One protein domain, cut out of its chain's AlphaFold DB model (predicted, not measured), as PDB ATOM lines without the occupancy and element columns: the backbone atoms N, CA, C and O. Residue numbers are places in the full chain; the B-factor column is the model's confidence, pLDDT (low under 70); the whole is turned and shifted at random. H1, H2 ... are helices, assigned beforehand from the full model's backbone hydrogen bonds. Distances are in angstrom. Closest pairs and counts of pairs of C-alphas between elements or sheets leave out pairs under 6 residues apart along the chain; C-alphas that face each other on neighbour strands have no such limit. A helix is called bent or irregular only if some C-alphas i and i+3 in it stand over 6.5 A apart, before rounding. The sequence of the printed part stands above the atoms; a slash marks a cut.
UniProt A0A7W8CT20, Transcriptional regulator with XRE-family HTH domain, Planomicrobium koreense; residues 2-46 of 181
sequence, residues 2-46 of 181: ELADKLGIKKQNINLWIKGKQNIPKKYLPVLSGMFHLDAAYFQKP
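AT A GLANCE: This is residues 2 to 46 of the 181 residues of the protein "Transcriptional regulator with XRE-family HTH domain" of Planomicrobium koreense (UniProt A0A7W8CT20). Two small helical halves stand side by side, the short H1 with H2 in one and the longest helix, H3, with the short H4 in the other, and residues 19 to 25 cross between them. The printed part has 45 residues with four named helices, H1 to H4 in chain order, and no named strand: all helix. It is compact and rounded, with a radius of gyration of the C-alphas of 10.0 A and spans of 24 by 21 by 15 A.

IN THESE COORDINATES: H1, residues 3 to 6, begins at C-alpha 3 (245.669, 236.791, 272.042). H2 holds residues 11 to 18, 10.7 A long. H3, residues 26 to 36, is 15.6 A long and only just irregular: C-alphas 27 and 30 are 6.9 A apart. H4, residues 40 to 43, ends at C-alpha 43 (252.332, 247.431, 278.982).

HOW THE PARTS SIT: H1 and H2 only just touch, with 3 pairs of C-alphas within 8 A, the closest those of Ala 4 and Lys 11, 5.3 A. H3 touches H4, the closest C-alphas being those of Ser 33 and Ala 40, 5.2 A. H1 and H3 are near each other; H2 is apart from H3 and H4. Every O i to N i+4 pair in H2 is within hydrogen-bond range, and 5 of 7 in H3; H1 and H4 are too short for one.

THE WHOLE: The farthest C-alphas, Asp 5 and Pro 46, are 25.2 A apart. The printed part has no cut, no link is long, and no printed residue has a pLDDT under 70.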
ATOM      1  N   GLU A   2     246.204 232.632 270.703       78.50
ATOM      2  CA  GLU A   2     244.884 233.111 271.154       78.50
ATOM      3  C   GLU A   2     244.721 234.630 271.359       78.50
ATOM      4  O   GLU A   2     243.602 235.127 271.323       78.50
ATOM      5  N   LEU A   3     245.798 235.390 271.603       87.38
ATOM      6  CA  LEU A   3     245.669 236.791 272.042       87.38
ATOM      7  C   LEU A   3     245.084 237.714 270.961       87.38
ATOM      8  O   LEU A   3     244.256 238.569 271.255       87.38
ATOM      9  N   ALA A   4     245.504 237.533 269.705       89.44
ATOM     10  CA  ALA A   4     245.001 238.314 268.575       89.44
ATOM     11  C   ALA A   4     243.490 238.099 268.372       89.44
ATOM     12  O   ALA A   4     242.755 239.061 268.163       89.44
ATOM     13  N   ASP A   5     243.047 236.846 268.516       89.75
ATOM     14  CA  ASP A   5     241.649 236.448 268.366       89.75
ATOM     15  C   ASP A   5     240.806 236.974 269.542       89.75
ATOM     16  O   ASP A   5     239.766 237.588 269.315       89.75
ATOM     17  N   LYS A   6     241.304 236.863 270.787       87.06
ATOM     18  CA  LYS A   6     240.665 237.439 271.993       87.06
ATOM     19  C   LYS A   6     240.513 238.962 271.923       87.06
ATOM     20  O   LYS A   6     239.564 239.508 272.474       87.06
ATOM     21  N   LEU A   7     241.436 239.653 271.252       89.69
ATOM     22  CA  LEU A   7     241.406 241.110 271.078       89.69
ATOM     23  C   LEU A   7     240.711 241.564 269.782       89.69
ATOM     24  O   LEU A   7     240.606 242.768 269.546       89.69
ATOM     25  N   GLY A   8     240.261 240.635 268.929       90.88
ATOM     26  CA  GLY A   8     239.609 240.951 267.655       90.88
ATOM     27  C   GLY A   8     240.509 241.702 266.665       90.88
ATOM     28  O   GLY A   8     240.027 242.538 265.900       90.88
ATOM     29  N   ILE A   9     241.825 241.452 266.682       92.50
ATOM     30  CA  ILE A   9     242.806 242.135 265.825       92.50
ATOM     31  C   ILE A   9     243.686 241.170 265.038       92.50
ATOM     32  O   ILE A   9     243.869 240.008 265.380       92.50
ATOM     33  N   LYS A  10     244.303 241.676 263.965       92.81
ATOM     34  CA  LYS A  10     245.245 240.898 263.151       92.81
ATOM     35  C   LYS A  10     246.499 240.542 263.959       92.81
ATOM     36  O   LYS A  10     247.086 241.409 264.602       92.81
ATOM     37  N   LYS A  11     246.998 239.308 263.803       90.75
ATOM     38  CA  LYS A  11     248.270 238.820 264.393       90.75
ATOM     39  C   LYS A  11     249.468 239.739 264.111       90.75
ATOM     40  O   LYS A  11     250.370 239.852 264.933       90.75
ATOM     41  N   GLN A  12     249.457 240.424 262.968       91.31
ATOM     42  CA  GLN A  12     250.469 241.419 262.603       91.31
ATOM     43  C   GLN A  12     250.565 242.558 263.629       91.31
ATOM     44  O   GLN A  12     251.675 242.951 263.969       91.31
ATOM     45  N   ASN A  13     249.438 243.026 264.177       91.88
ATOM     46  CA  ASN A  13     249.423 244.089 265.187       91.88
ATOM     47  C   ASN A  13     250.090 243.624 266.487       91.88
ATOM     48  O   ASN A  13     250.941 244.329 267.015       91.88
ATOM     49  N   ILE A  14     249.782 242.405 266.945       92.19
ATOM     50  CA  ILE A  14     250.434 241.805 268.121       92.19
ATOM     51  C   ILE A  14     251.950 241.695 267.910       92.19
ATOM     52  O   ILE A  14     252.728 242.068 268.782       92.19
ATOM     53  N   ASN A  15     252.389 241.240 266.732       92.00
ATOM     54  CA  ASN A  15     253.816 241.133 266.419       92.00
ATOM     55  C   ASN A  15     254.525 242.494 266.403       92.00
ATOM     56  O   ASN A  15     255.707 242.559 266.732       92.00
ATOM     57  N   LEU A  16     253.838 243.571 266.007       93.19
ATOM     58  CA  LEU A  16     254.389 244.925 266.084       93.19
ATOM     59  C   LEU A  16     254.553 245.381 267.537       93.19
ATOM     60  O   LEU A  16     255.565 246.008 267.839       93.19
ATOM     61  N   TRP A  17     253.620 245.020 268.424       92.31
ATOM     62  CA  TRP A  17     253.712 245.315 269.858       92.31
ATOM     63  C   TRP A  17     254.863 244.553 270.517       92.31
ATOM     64  O   TRP A  17     255.707 245.169 271.155       92.31
ATOM     65  N   ILE A  18     254.967 243.239 270.281       88.50
ATOM     66  CA  ILE A  18     256.049 242.395 270.830       88.50
ATOM     67  C   ILE A  18     257.427 242.890 270.374       88.50
ATOM     68  O   ILE A  18     258.387 242.859 271.133       88.50
ATOM     69  N   LYS A  19     257.534 243.366 269.128       89.94
ATOM     70  CA  LYS A  19     258.784 243.915 268.580       89.94
ATOM     71  C   LYS A  19     259.050 245.367 268.993       89.94
ATOM     72  O   LYS A  19     260.016 245.940 268.499       89.94
ATOM     73  N   GLY A  20     258.173 245.992 269.785       86.94
ATOM     74  CA  GLY A  20     258.282 247.401 270.175       86.94
ATOM     75  C   GLY A  20     258.168 248.394 269.012       86.94
ATOM     76  O   GLY A  20     258.514 249.560 269.156       86.94
ATOM     77  N   LYS A  21     257.692 247.958 267.837       91.19
ATOM     78  CA  LYS A  21     257.553 248.817 266.644       91.19
ATOM     79  C   LYS A  21     256.314 249.708 266.698       91.19
ATOM     80  O   LYS A  21     256.219 250.665 265.935       91.19
ATOM     81  N   GLN A  22     255.347 249.364 267.544       90.88
ATOM     82  CA  GLN A  22     254.126 250.129 267.747       90.88
ATOM     83  C   GLN A  22     253.679 250.006 269.205       90.88
ATOM     84  O   GLN A  22     253.630 248.899 269.740       90.88
ATOM     85  N   ASN A  23     253.280 251.127 269.806       90.38
ATOM     86  CA  ASN A  23     252.699 251.139 271.147       90.38
ATOM     87  C   ASN A  23     251.336 250.441 271.178       90.38
ATOM     88  O   ASN A  23     250.560 250.498 270.215       90.38
ATOM     89  N   ILE A  24     251.018 249.838 272.322       93.50
ATOM     90  CA  ILE A  24     249.721 249.211 272.569       93.50
ATOM     91  C   ILE A  24     248.654 250.313 272.717       93.50
ATOM     92  O   ILE A  24     248.762 251.164 273.604       93.50
ATOM     93  N   PRO A  25     247.602 250.333 271.875       93.69
ATOM     94  CA  PRO A  25     246.520 251.304 272.003       93.69
ATOM     95  C   PRO A  25     245.825 251.233 273.368       93.69
ATOM     96  O   PRO A  25     245.467 250.147 273.824       93.69
ATOM     97  N   LYS A  26     245.527 252.398 273.967       93.75
ATOM     98  CA  LYS A  26     244.933 252.514 275.316       93.75
ATOM     99  C   LYS A  26     243.675 251.662 275.527       93.75
ATOM    100  O   LYS A  26     243.494 251.099 276.597       93.75
ATOM    101  N   LYS A  27     242.845 251.505 274.491       94.12
ATOM    102  CA  LYS A  27     241.614 250.698 274.542       94.12
ATOM    103  C   LYS A  27     241.836 249.208 274.841       94.12
ATOM    104  O   LYS A  27     240.900 248.551 275.275       94.12
ATOM    105  N   TYR A  28     243.035 248.670 274.599       94.06
ATOM    106  CA  TYR A  28     243.352 247.266 274.880       94.06
ATOM    107  C   TYR A  28     243.993 247.059 276.254       94.06
ATOM    108  O   TYR A  28     244.034 245.923 276.716       94.06
ATOM    109  N   LEU A  29     244.459 248.121 276.924       93.31
ATOM    110  CA  LEU A  29     245.106 247.992 278.231       93.31
ATOM    111  C   LEU A  29     244.204 247.360 279.293       93.31
ATOM    112  O   LEU A  29     244.703 246.475 279.972       93.31
ATOM    113  N   PRO A  30     242.906 247.715 279.431       93.31
ATOM    114  CA  PRO A  30     242.068 247.089 280.453       93.31
ATOM    115  C   PRO A  30     241.919 245.581 280.229       93.31
ATOM    116  O   PRO A  30     241.951 244.799 281.172       93.31
ATOM    117  N   VAL A  31     241.818 245.161 278.963       93.38
ATOM    118  CA  VAL A  31     241.690 243.744 278.598       93.38
ATOM    119  C   VAL A  31     242.993 242.991 278.864       93.38
ATOM    120  O   VAL A  31     242.964 241.882 279.385       93.38
ATOM    121  N   LEU A  32     244.137 243.585 278.520       92.81
ATOM    122  CA  LEU A  32     245.455 242.998 278.769       92.81
ATOM    123  C   LEU A  32     245.765 242.930 280.263       92.81
ATOM    124  O   LEU A  32     246.160 241.877 280.750       92.81
ATOM    125  N   SER A  33     245.521 244.022 280.985       92.75
ATOM    126  CA  SER A  33     245.673 244.095 282.434       92.75
ATOM    127  C   SER A  33     244.832 243.024 283.120       92.75
ATOM    128  O   SER A  33     245.378 242.260 283.902       92.75
ATOM    129  N   GLY A  34     243.560 242.854 282.738       91.12
ATOM    130  CA  GLY A  34     242.725 241.774 283.268       91.12
ATOM    131  C   GLY A  34     243.209 240.371 282.881       91.12
ATOM    132  O   GLY A  34     243.224 239.475 283.715       91.12
ATOM    133  N   MET A  35     243.646 240.161 281.635       90.31
ATOM    134  CA  MET A  35     244.085 238.840 281.165       90.31
ATOM    135  C   MET A  35     245.374 238.375 281.844       90.31
ATOM    136  O   MET A  35     245.502 237.211 282.212       90.31
ATOM    137  N   PHE A  36     246.332 239.284 281.995       89.88
ATOM    138  CA  PHE A  36     247.631 238.991 282.587       89.88
ATOM    139  C   PHE A  36     247.677 239.300 284.081       89.88
ATOM    140  O   PHE A  36     248.683 238.989 284.699       89.88
ATOM    141  N   HIS A  37     246.611 239.864 284.659       89.06
ATOM    142  CA  HIS A  37     246.544 240.427 286.016       89.06
ATOM    143  C   HIS A  37     247.832 241.174 286.370       89.06
ATOM    144  O   HIS A  37     248.531 240.820 287.308       89.06
ATOM    145  N   LEU A  38     248.176 242.134 285.515       91.75
ATOM    146  CA  LEU A  38     249.303 243.050 285.681       91.75
ATOM    147  C   LEU A  38     248.769 244.471 285.557       91.75
ATOM    148  O   LEU A  38     247.818 244.708 284.802       91.75
ATOM    149  N   ASP A  39     249.398 245.424 286.236       90.50
ATOM    150  CA  ASP A  39     249.060 246.832 286.058       90.50
ATOM    151  C   ASP A  39     249.215 247.265 284.585       90.50
ATOM    152  O   ASP A  39     250.135 246.856 283.868       90.50
ATOM    153  N   ALA A  40     248.290 248.105 284.115       91.31
ATOM    154  CA  ALA A  40     248.283 248.615 282.747       91.31
ATOM    155  C   ALA A  40     249.581 249.360 282.373       91.31
ATOM    156  O   ALA A  40     249.961 249.372 281.196       91.31
ATOM    157  N   ALA A  41     250.264 249.966 283.347       91.06
ATOM    158  CA  ALA A  41     251.515 250.689 283.168       91.06
ATOM    159  C   ALA A  41     252.639 249.790 282.638       91.06
ATOM    160  O   ALA A  41     253.393 250.237 281.770       91.06
ATOM    161  N   TYR A  42     252.712 248.517 283.052       92.06
ATOM    162  CA  TYR A  42     253.730 247.566 282.571       92.06
ATOM    163  C   TYR A  42     253.662 247.328 281.056       92.06
ATOM    164  O   TYR A  42     254.663 246.998 280.430       92.06
ATOM    165  N   PHE A  43     252.502 247.549 280.433       91.62
ATOM    166  CA  PHE A  43     252.332 247.431 278.982       91.62
ATOM    167  C   PHE A  43     252.738 248.695 278.210       91.62
ATOM    168  O   PHE A  43     252.731 248.686 276.977       91.62
ATOM    169  N   GLN A  44     253.029 249.797 278.906       89.31
ATOM    170  CA  GLN A  44     253.336 251.093 278.291       89.31
ATOM    171  C   GLN A  44     254.747 251.603 278.572       89.31
ATOM    172  O   GLN A  44     255.220 252.464 277.828       89.31
ATOM    173  N   LYS A  45     255.418 251.092 279.606       89.44
ATOM    174  CA  LYS A  45     256.801 251.447 279.932       89.44
ATOM    175  C   LYS A  45     257.786 250.367 279.467       89.44
ATOM    176  O   LYS A  45     257.421 249.192 279.413       89.44
ATOM    177  N   PRO A  46     259.042 250.727 279.154       89.56
ATOM    178  CA  PRO A  46     260.134 249.762 279.170       89.56
ATOM    179  C   PRO A  46     260.218 249.116 280.556       89.56
ATOM    180  O   PRO A  46     260.152 249.820 281.562       89.56
TER     181      PRO A  46